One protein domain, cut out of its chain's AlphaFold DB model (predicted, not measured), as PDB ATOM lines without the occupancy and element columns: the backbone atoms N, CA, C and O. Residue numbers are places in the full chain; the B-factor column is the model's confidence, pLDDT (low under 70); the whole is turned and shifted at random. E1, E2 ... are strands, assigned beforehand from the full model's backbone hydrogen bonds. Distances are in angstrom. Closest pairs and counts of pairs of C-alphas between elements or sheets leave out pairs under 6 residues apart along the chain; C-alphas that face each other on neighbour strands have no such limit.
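This is residues 3 to 76 of the 113 residues of an uncharacterized protein of Firmicutes bacterium (UniProt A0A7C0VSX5). A thin, twisted slab one layer thick: a meander of three strands, E1, E2 and E3, with the separate hairpin of E4 and E5 beside its E3 edge, the strands running along the long axis. Both faces are bare, and a long loop, residues 10 to 25, lies at one end of the slab. The printed part has 74 residues, no named helix and five strands, E1 to E5 in chain order; the class is all strand, and both sheets, E1 - E2 - E3 and E4 - E5, are antiparallel. The whole is loose, with a radius of gyration of the C-alphas of 16.0 A, and elongated, spanning 47 by 25 by 17 A.

In the larger sheet E2, residues 26 to 36, is the inner strand, and E3, residues 42 to 50, is its antiparallel neighbour at 172 degrees, with N 31 and O 47 at 2.8 A. E1, residues 3 to 9, is the other edge strand, antiparallel to E2 at 160 degrees, with N 6 and O 30 at 2.9 A. This meander, each strand the antiparallel neighbour of the one before, is twisted, its C-alphas up to 4.0 A off the best plane. E4, residues 57 to 62, is near E3, with 8 pairs of C-alphas within 10 A. E5, residues 68 to 73, forms a hairpin with E4 at 177 degrees, with N 60 and O 70 at 2.8 A. E3 and E5 are apart.

E2 is 30.6 A long, E3 26.0 A, E1 19.2 A, E4 16.4 A and E5 16.1 A. E1 begins at C-alpha 3 (22.826, 102.639, 22.098), and E5 ends at C-alpha 73 (-0.141, 97.410, 32.860).

The C-alphas farthest apart, of Asp 17 and Asp 39, are 48.9 A apart. The link from E1 to E2 is long, 16 residues, and within it residues 14 to 15 pair antiparallel with 20 to 21. The printed part has no cut, and no printed residue is under 70 in pLDDT.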
ATOM      1  N   ASN A   3      23.189 102.901  20.710       96.19
ATOM      2  CA  ASN A   3      22.826 102.639  22.098       96.19
ATOM      3  C   ASN A   3      23.137 103.870  22.952       96.19
ATOM      4  O   ASN A   3      24.240 104.408  22.861       96.19
ATOM      5  N   SER A   4      22.192 104.279  23.794       97.75
ATOM      6  CA  SER A   4      22.388 105.303  24.821       97.75
ATOM      7  C   SER A   4      21.967 104.767  26.184       97.75
ATOM      8  O   SER A   4      21.026 103.979  26.291       97.75
ATOM      9  N   LEU A   5      22.680 105.187  27.226       97.81
ATOM     10  CA  LEU A   5      22.396 104.842  28.612       97.81
ATOM     11  C   LEU A   5      22.501 106.116  29.443       97.81
ATOM     12  O   LEU A   5      23.599 106.576  29.740       97.81
ATOM     13  N   GLU A   6      21.351 106.663  29.812       98.38
ATOM     14  CA  GLU A   6      21.256 107.907  30.565       98.38
ATOM     15  C   GLU A   6      20.790 107.632  32.000       98.38
ATOM     16  O   GLU A   6      19.919 106.776  32.221       98.38
ATOM     17  N   PRO A   7      21.321 108.353  33.000       98.25
ATOM     18  CA  PRO A   7      20.823 108.246  34.359       98.25
ATOM     19  C   PRO A   7      19.415 108.840  34.457       98.25
ATOM     20  O   PRO A   7      19.111 109.895  33.899       98.25
ATOM     21  N   VAL A   8      18.552 108.201  35.242       97.88
ATOM     22  CA  VAL A   8      17.299 108.821  35.679       97.88
ATOM     23  C   VAL A   8      17.572 109.537  36.991       97.88
ATOM     24  O   VAL A   8      17.917 108.897  37.982       97.88
ATOM     25  N   ILE A   9      17.414 110.858  36.999       98.00
ATOM     26  CA  ILE A   9      17.659 111.692  38.178       98.00
ATOM     27  C   ILE A   9      16.399 111.774  39.050       98.00
ATOM     28  O   ILE A   9      15.269 111.775  38.553       98.00
ATOM     29  N   ALA A  10      16.592 111.793  40.367       97.62
ATOM     30  CA  ALA A  10      15.535 111.997  41.346       97.62
ATOM     31  C   ALA A  10      15.105 113.470  41.380       97.62
ATOM     32  O   ALA A  10      15.911 114.358  41.663       97.62
ATOM     33  N   GLU A  11      13.830 113.730  41.098       96.44
ATOM     34  CA  GLU A  11      13.246 115.082  41.132       96.44
ATOM     35  C   GLU A  11      12.880 115.525  42.559       96.44
ATOM     36  O   GLU A  11      12.796 116.722  42.848       96.44
ATOM     37  N   GLU A  12      12.741 114.553  43.459       96.44
ATOM     38  CA  GLU A  12      12.416 114.688  44.875       96.44
ATOM     39  C   GLU A  12      13.205 113.666  45.705       96.44
ATOM     40  O   GLU A  12      13.849 112.771  45.154       96.44
ATOM     41  N   ASP A  13      13.178 113.817  47.028       97.62
ATOM     42  CA  ASP A  13      13.718 112.803  47.931       97.62
ATOM     43  C   ASP A  13      12.825 111.552  47.877       97.62
ATOM     44  O   ASP A  13      11.614 111.639  48.071       97.62
ATOM     45  N   LEU A  14      13.421 110.387  47.629       96.69
ATOM     46  CA  LEU A  14      12.745 109.092  47.592       96.69
ATOM     47  C   LEU A  14      13.215 108.230  48.760       96.69
ATOM     48  O   LEU A  14      14.412 108.142  49.039       96.69
ATOM     49  N   GLU A  15      12.280 107.547  49.405       96.50
ATOM     50  CA  GLU A  15      12.553 106.597  50.478       96.50
ATOM     51  C   GLU A  15      11.786 105.303  50.208       96.50
ATOM     52  O   GLU A  15      10.601 105.322  49.880       96.50
ATOM     53  N   THR A  16      12.486 104.180  50.307       93.81
ATOM     54  CA  THR A  16      11.911 102.834  50.341       93.81
ATOM     55  C   THR A  16      12.376 102.143  51.618       93.81
ATOM     56  O   THR A  16      13.253 102.652  52.318       93.81
ATOM     57  N   ASP A  17      11.865 100.942  51.882       95.06
ATOM     58  CA  ASP A  17      12.295 100.120  53.021       95.06
ATOM     59  C   ASP A  17      13.799  99.779  53.007       95.06
ATOM     60  O   ASP A  17      14.360  99.384  54.028       95.06
ATOM     61  N   TYR A  18      14.466  99.939  51.860       92.56
ATOM     62  CA  TYR A  18      15.852  99.517  51.656       92.56
ATOM     63  C   TYR A  18      16.810 100.663  51.325       92.56
ATOM     64  O   TYR A  18      18.023 100.496  51.455       92.56
ATOM     65  N   LEU A  19      16.309 101.813  50.856       94.50
ATOM     66  CA  LEU A  19      17.163 102.884  50.338       94.50
ATOM     67  C   LEU A  19      16.541 104.277  50.493       94.50
ATOM     68  O   LEU A  19      15.330 104.456  50.400       94.50
ATOM     69  N   LYS A  20      17.404 105.286  50.649       97.12
ATOM     70  CA  LYS A  20      17.050 106.712  50.596       97.12
ATOM     71  C   LYS A  20      17.840 107.382  49.473       97.12
ATOM     72  O   LYS A  20      19.068 107.352  49.500       97.12
ATOM     73  N   ILE A  21      17.161 107.997  48.508       97.69
ATOM     74  CA  ILE A  21      17.774 108.742  47.399       97.69
ATOM     75  C   ILE A  21      17.403 110.210  47.551       97.69
ATOM     76  O   ILE A  21      16.227 110.558  47.562       97.69
ATOM     77  N   LYS A  22      18.402 111.085  47.655       98.19
ATOM     78  CA  LYS A  22      18.175 112.532  47.678       98.19
ATOM     79  C   LYS A  22      17.887 113.079  46.287       98.19
ATOM     80  O   LYS A  22      18.422 112.581  45.294       98.19
ATOM     81  N   LYS A  23      17.100 114.155  46.231       98.06
ATOM     82  CA  LYS A  23      16.902 114.951  45.018       98.06
ATOM     83  C   LYS A  23      18.245 115.270  44.352       98.06
ATOM     84  O   LYS A  23      19.200 115.671  45.014       98.06
ATOM     85  N   GLY A  24      18.300 115.123  43.032       98.25
ATOM     86  CA  GLY A  24      19.495 115.370  42.222       98.25
ATOM     87  C   GLY A  24      20.444 114.176  42.098       98.25
ATOM     88  O   GLY A  24      21.368 114.235  41.292       98.25
ATOM     89  N   LEU A  25      20.215 113.083  42.834       98.19
ATOM     90  CA  LEU A  25      20.977 111.843  42.683       98.19
ATOM     91  C   LEU A  25      20.321 110.888  41.677       98.19
ATOM     92  O   LEU A  25      19.155 111.033  41.307       98.19
ATOM     93  N   VAL A  26      21.086 109.893  41.229       98.00
ATOM     94  CA  VAL A  26      20.604 108.852  40.315       98.00
ATOM     95  C   VAL A  26      19.625 107.932  41.047       98.00
ATOM     96  O   VAL A  26      19.945 107.389  42.100       98.00
ATOM     97  N   ARG A  27      18.440 107.728  40.464       97.25
ATOM     98  CA  ARG A  27      17.406 106.792  40.942       97.25
ATOM     99  C   ARG A  27      17.159 105.605  40.013       97.25
ATOM    100  O   ARG A  27      16.284 104.788  40.291       97.25
ATOM    101  N   GLY A  28      17.864 105.533  38.889       97.00
ATOM    102  CA  GLY A  28      17.660 104.496  37.888       97.00
ATOM    103  C   GLY A  28      18.359 104.785  36.569       97.00
ATOM    104  O   GLY A  28      19.210 105.670  36.484       97.00
ATOM    105  N   GLN A  29      17.945 104.066  35.530       97.62
ATOM    106  CA  GLN A  29      18.483 104.171  34.180       97.62
ATOM    107  C   GLN A  29      17.383 104.299  33.125       97.62
ATOM    108  O   GLN A  29      16.286 103.749  33.264       97.62
ATOM    109  N   HIS A  30      17.706 105.016  32.056       97.94
ATOM    110  CA  HIS A  30      16.964 105.058  30.810       97.94
ATOM    111  C   HIS A  30      17.920 104.626  29.701       97.94
ATOM    112  O   HIS A  30      18.800 105.381  29.295       97.94
ATOM    113  N   GLN A  31      17.734 103.409  29.205       98.38
ATOM    114  CA  GLN A  31      18.499 102.873  28.093       98.38
ATOM    115  C   GLN A  31      17.649 102.836  26.825       98.38
ATOM    116  O   GLN A  31      16.493 102.408  26.861       98.38
ATOM    117  N   VAL A  32      18.236 103.239  25.700       98.25
ATOM    118  CA  VAL A  32      17.630 103.104  24.374       98.25
ATOM    119  C   VAL A  32      18.606 102.380  23.460       98.25
ATOM    120  O   VAL A  32      19.725 102.840  23.263       98.25
ATOM    121  N   ALA A  33      18.162 101.276  22.867       98.12
ATOM    122  CA  ALA A  33      18.906 100.541  21.853       98.12
ATOM    123  C   ALA A  33      18.128 100.539  20.534       98.12
ATOM    124  O   ALA A  33      16.948 100.184  20.506       98.12
ATOM    125  N   LYS A  34      18.793 100.916  19.439       98.00
ATOM    126  CA  LYS A  34      18.221 100.957  18.090       98.00
ATOM    127  C   LYS A  34      19.012 100.086  17.125       98.00
ATOM    128  O   LYS A  34      20.235 100.209  16.992       98.00
ATOM    129  N   GLY A  35      18.301  99.222  16.417       97.56
ATOM    130  CA  GLY A  35      18.824  98.397  15.337       97.56
ATOM    131  C   GLY A  35      18.061  98.655  14.047       97.56
ATOM    132  O   GLY A  35      16.850  98.836  14.078       97.56
ATOM    133  N   ILE A  36      18.768  98.645  12.920       97.19
ATOM    134  CA  ILE A  36      18.169  98.689  11.584       97.19
ATOM    135  C   ILE A  36      18.632  97.429  10.854       97.19
ATOM    136  O   ILE A  36      19.825  97.113  10.865       97.19
ATOM    137  N   SER A  37      17.696  96.677  10.283       95.25
ATOM    138  CA  SER A  37      17.992  95.502   9.465       95.25
ATOM    139  C   SER A  37      18.516  95.899   8.082       95.25
ATOM    140  O   SER A  37      18.404  97.043   7.650       95.25
ATOM    141  N   TRP A  38      19.051  94.925   7.346       95.88
ATOM    142  CA  TRP A  38      19.527  95.130   5.974       95.88
ATOM    143  C   TRP A  38      18.438  95.665   5.026       95.88
ATOM    144  O   TRP A  38      18.747  96.412   4.104       95.88
ATOM    145  N   ASP A  39      17.173  95.307   5.264       95.81
ATOM    146  CA  ASP A  39      16.011  95.768   4.497       95.81
ATOM    147  C   ASP A  39      15.346  97.019   5.093       95.81
ATOM    148  O   ASP A  39      14.211  97.347   4.754       95.81
ATOM    149  N   GLY A  40      16.044  97.729   5.985       95.50
ATOM    150  CA  GLY A  40      15.626  99.035   6.494       95.50
ATOM    151  C   GLY A  40      14.558  99.003   7.590       95.50
ATOM    152  O   GLY A  40      14.042 100.059   7.949       95.50
ATOM    153  N   ARG A  41      14.217  97.835   8.153       96.31
ATOM    154  CA  ARG A  41      13.293  97.752   9.297       96.31
ATOM    155  C   ARG A  41      14.013  98.153  10.575       96.31
ATOM    156  O   ARG A  41      15.053  97.592  10.915       96.31
ATOM    157  N   GLU A  42      13.426  99.094  11.300       96.81
ATOM    158  CA  GLU A  42      13.944  99.565  12.580       96.81
ATOM    159  C   GLU A  42      13.316  98.796  13.750       96.81
ATOM    160  O   GLU A  42      12.110  98.552  13.785       96.81
ATOM    161  N   VAL A  43      14.137  98.456  14.739       97.31
ATOM    162  CA  VAL A  43      13.710  97.974  16.052       97.31
ATOM    163  C   VAL A  43      14.307  98.898  17.104       97.31
ATOM    164  O   VAL A  43      15.524  99.055  17.178       97.31
ATOM    165  N   THR A  44      13.444  99.481  17.935       98.06
ATOM    166  CA  THR A  44      13.845 100.277  19.099       98.06
ATOM    167  C   THR A  44      13.410  99.562  20.375       98.06
ATOM    168  O   THR A  44      12.230  99.261  20.549       98.06
ATOM    169  N   LEU A  45      14.357  99.331  21.281       98.06
ATOM    170  CA  LEU A  45      14.117  98.855  22.639       98.06
ATOM    171  C   LEU A  45      14.385  99.997  23.619       98.06
ATOM    172  O   LEU A  45      15.447 100.616  23.577       98.06
ATOM    173  N   ILE A  46      13.419 100.268  24.495       98.00
ATOM    174  CA  ILE A  46      13.536 101.265  25.562       98.00
ATOM    175  C   ILE A  46      13.390 100.528  26.885       98.00
ATOM    176  O   ILE A  46      12.358  99.908  27.130       98.00
ATOM    177  N   LEU A  47      14.408 100.620  27.733       96.88
ATOM    178  CA  LEU A  47      14.380 100.091  29.089       96.88
ATOM    179  C   LEU A  47      14.522 101.250  30.066       96.88
ATOM    180  O   LEU A  47      15.589 101.852  30.186       96.88
ATOM    181  N   ARG A  48      13.442 101.546  30.787       96.38
ATOM    182  CA  ARG A  48      13.464 102.497  31.894       96.38
ATOM    183  C   ARG A  48      13.195 101.752  33.189       96.38
ATOM    184  O   ARG A  48      12.108 101.225  33.382       96.38
ATOM    185  N   MET A  49      14.185 101.739  34.068       95.00
ATOM    186  CA  MET A  49      14.074 101.145  35.396       95.00
ATOM    187  C   MET A  49      14.521 102.186  36.404       95.00
ATOM    188  O   MET A  49      15.680 102.595  36.391       95.00
ATOM    189  N   ALA A  50      13.601 102.649  37.243       95.69
ATOM    190  CA  ALA A  50      13.894 103.672  38.229       95.69
ATOM    191  C   ALA A  50      13.017 103.513  39.469       95.69
ATOM    192  O   ALA A  50      11.836 103.184  39.375       95.69
ATOM    193  N   VAL A  51      13.596 103.783  40.637       95.75
ATOM    194  CA  VAL A  51      12.870 103.774  41.908       95.75
ATOM    195  C   VAL A  51      11.774 104.842  41.878       95.75
ATOM    196  O   VAL A  51      11.994 105.946  41.373       95.75
ATOM    197  N   GLY A  52      10.593 104.510  42.408       91.75
ATOM    198  CA  GLY A  52       9.460 105.436  42.492       91.75
ATOM    199  C   GLY A  52       8.815 105.774  41.144       91.75
ATOM    200  O   GLY A  52       8.162 106.808  41.022       91.75
ATOM    201  N   GLU A  53       9.018 104.954  40.107       91.44
ATOM    202  CA  GLU A  53       8.347 105.155  38.822       91.44
ATOM    203  C   GLU A  53       6.825 104.996  38.979       91.44
ATOM    204  O   GLU A  53       6.339 103.972  39.456       91.44
ATOM    205  N   LYS A  54       6.064 106.025  38.590       86.75
ATOM    206  CA  LYS A  54       4.612 106.092  38.848       86.75
ATOM    207  C   LYS A  54       3.808 105.150  37.957       86.75
ATOM    208  O   LYS A  54       2.703 104.753  38.314       86.75
ATOM    209  N   GLN A  55       4.340 104.836  36.778       90.00
ATOM    210  CA  GLN A  55       3.692 103.981  35.790       90.00
ATOM    211  C   GLN A  55       4.688 102.936  35.297       90.00
ATOM    212  O   GLN A  55       5.550 103.230  34.473       90.00
ATOM    213  N   SER A  56       4.538 101.713  35.799       93.75
ATOM    214  CA  SER A  56       5.240 100.536  35.286       93.75
ATOM    215  C   SER A  56       4.392  99.858  34.215       93.75
ATOM    216  O   SER A  56       3.182  99.702  34.394       93.75
ATOM    217  N   PHE A  57       5.003  99.477  33.096       96.75
ATOM    218  CA  PHE A  57       4.359  98.698  32.044       96.75
ATOM    219  C   PHE A  57       5.395  98.057  31.124       96.75
ATOM    220  O   PHE A  57       6.467  98.620  30.907       96.75
ATOM    221  N   ASP A  58       4.992  96.968  30.475       97.56
ATOM    222  CA  ASP A  58       5.643  96.480  29.260       97.56
ATOM    223  C   ASP A  58       4.772  96.852  28.062       97.56
ATOM    224  O   ASP A  58       3.548  96.701  28.102       97.56
ATOM    225  N   ARG A  59       5.369  97.373  26.986       98.06
ATOM    226  CA  ARG A  59       4.622  97.760  25.781       98.06
ATOM    227  C   ARG A  59       5.358  97.354  24.519       98.06
ATOM    228  O   ARG A  59       6.536  97.653  24.356       98.06
ATOM    229  N   ILE A  60       4.623  96.755  23.593       98.31
ATOM    230  CA  ILE A  60       5.102  96.381  22.266       98.31
ATOM    231  C   ILE A  60       4.267  97.144  21.246       98.31
ATOM    232  O   ILE A  60       3.042  97.049  21.234       98.31
ATOM    233  N   ARG A  61       4.939  97.907  20.382       98.31
ATOM    234  CA  ARG A  61       4.316  98.608  19.257       98.31
ATOM    235  C   ARG A  61       4.937  98.119  17.962       98.31
ATOM    236  O   ARG A  61       6.151  98.203  17.802       98.31
ATOM    237  N   ILE A  62       4.104  97.639  17.048       98.12
ATOM    238  CA  ILE A  62       4.508  97.207  15.710       98.12
ATOM    239  C   ILE A  62       3.772  98.093  14.713       98.12
ATOM    240  O   ILE A  62       2.543  98.147  14.718       98.12
ATOM    241  N   LYS A  63       4.535  98.806  13.883       97.69
ATOM    242  CA  LYS A  63       3.999  99.610  12.783       97.69
ATOM    243  C   LYS A  63       3.971  98.784  11.506       97.69
ATOM    244  O   LYS A  63       4.990  98.208  11.131       97.69
ATOM    245  N   GLY A  64       2.811  98.702  10.866       95.00
ATOM    246  CA  GLY A  64       2.586  97.821   9.729       95.00
ATOM    247  C   GLY A  64       1.127  97.799   9.293       95.00
ATOM    248  O   GLY A  64       0.405  98.780   9.433       95.00
ATOM    249  N   VAL A  65       0.693  96.671   8.733       96.06
ATOM    250  CA  VAL A  65      -0.691  96.490   8.283       96.06
ATOM    251  C   VAL A  65      -1.221  95.153   8.821       96.06
ATOM    252  O   VAL A  65      -0.867  94.112   8.266       96.06
ATOM    253  N   PRO A  66      -2.055  95.148   9.882       96.31
ATOM    254  CA  PRO A  66      -2.441  96.298  10.708       96.31
ATOM    255  C   PRO A  66      -1.327  96.744  11.671       96.31
ATOM    256  O   PRO A  66      -0.397  95.993  11.968       96.31
ATOM    257  N   ASP A  67      -1.463  97.958  12.201       98.00
ATOM    258  CA  ASP A  67      -0.706  98.394  13.376       98.00
ATOM    259  C   ASP A  67      -1.111  97.566  14.610       98.00
ATOM    260  O   ASP A  67      -2.291  97.271  14.815       98.00
ATOM    261  N   ILE A  68      -0.138  97.234  15.465       98.31
ATOM    262  CA  ILE A  68      -0.354  96.537  16.742       98.31
ATOM    263  C   ILE A  68       0.202  97.393  17.882       98.31
ATOM    264  O   ILE A  68       1.332  97.880  17.816       98.31
ATOM    265  N   ASP A  69      -0.580  97.535  18.952       98.31
ATOM    266  CA  ASP A  69      -0.188  98.211  20.188       98.31
ATOM    267  C   ASP A  69      -0.659  97.390  21.394       98.31
ATOM    268  O   ASP A  69      -1.843  97.356  21.723       98.31
ATOM    269  N   LEU A  70       0.277  96.674  22.013       98.19
ATOM    270  CA  LEU A  70       0.041  95.811  23.165       98.19
ATOM    271  C   LEU A  70       0.689  96.445  24.394       98.19
ATOM    272  O   LEU A  70       1.883  96.742  24.367       98.19
ATOM    273  N   LYS A  71      -0.063  96.589  25.486       98.00
ATOM    274  CA  LYS A  71       0.450  97.069  26.771       98.00
ATOM    275  C   LYS A  71       0.016  96.143  27.905       98.00
ATOM    276  O   LYS A  71      -1.164  95.830  28.024       98.00
ATOM    277  N   ILE A  72       0.969  95.743  28.738       97.56
ATOM    278  CA  ILE A  72       0.746  95.025  29.993       97.56
ATOM    279  C   ILE A  72       0.927  96.044  31.118       97.56
ATOM    280  O   ILE A  72       2.049  96.468  31.403       97.56
ATOM    281  N   GLU A  73      -0.178  96.483  31.722       96.88
ATOM    282  CA  GLU A  73      -0.141  97.410  32.860       96.88
ATOM    283  C   GLU A  73       0.541  96.759  34.067       96.88
ATOM    284  O   GLU A  73       0.345  95.577  34.338       96.88
ATOM    285  N   GLY A  74       1.372  97.521  34.777       93.94
ATOM    286  CA  GLY A  74       2.219  97.016  35.861       93.94
ATOM    287  C   GLY A  74       3.503  96.335  35.377       93.94
ATOM    288  O   GLY A  74       4.490  96.332  36.111       93.94
ATOM    289  N   GLY A  75       3.525  95.853  34.131       94.25
ATOM    290  CA  GLY A  75       4.619  95.055  33.580       94.25
ATOM    291  C   GLY A  75       4.643  93.635  34.152       94.25
ATOM    292  O   GLY A  75       3.901  93.291  35.075       94.25
ATOM    293  N   ILE A  76       5.494  92.786  33.588       94.19
ATOM    294  CA  ILE A  76       5.753  91.448  34.113       94.19
ATOM    295  C   ILE A  76       6.794  91.567  35.223       94.19
ATOM    296  O   ILE A  76       7.880  92.112  35.032       94.19
TER     297      ILE A  76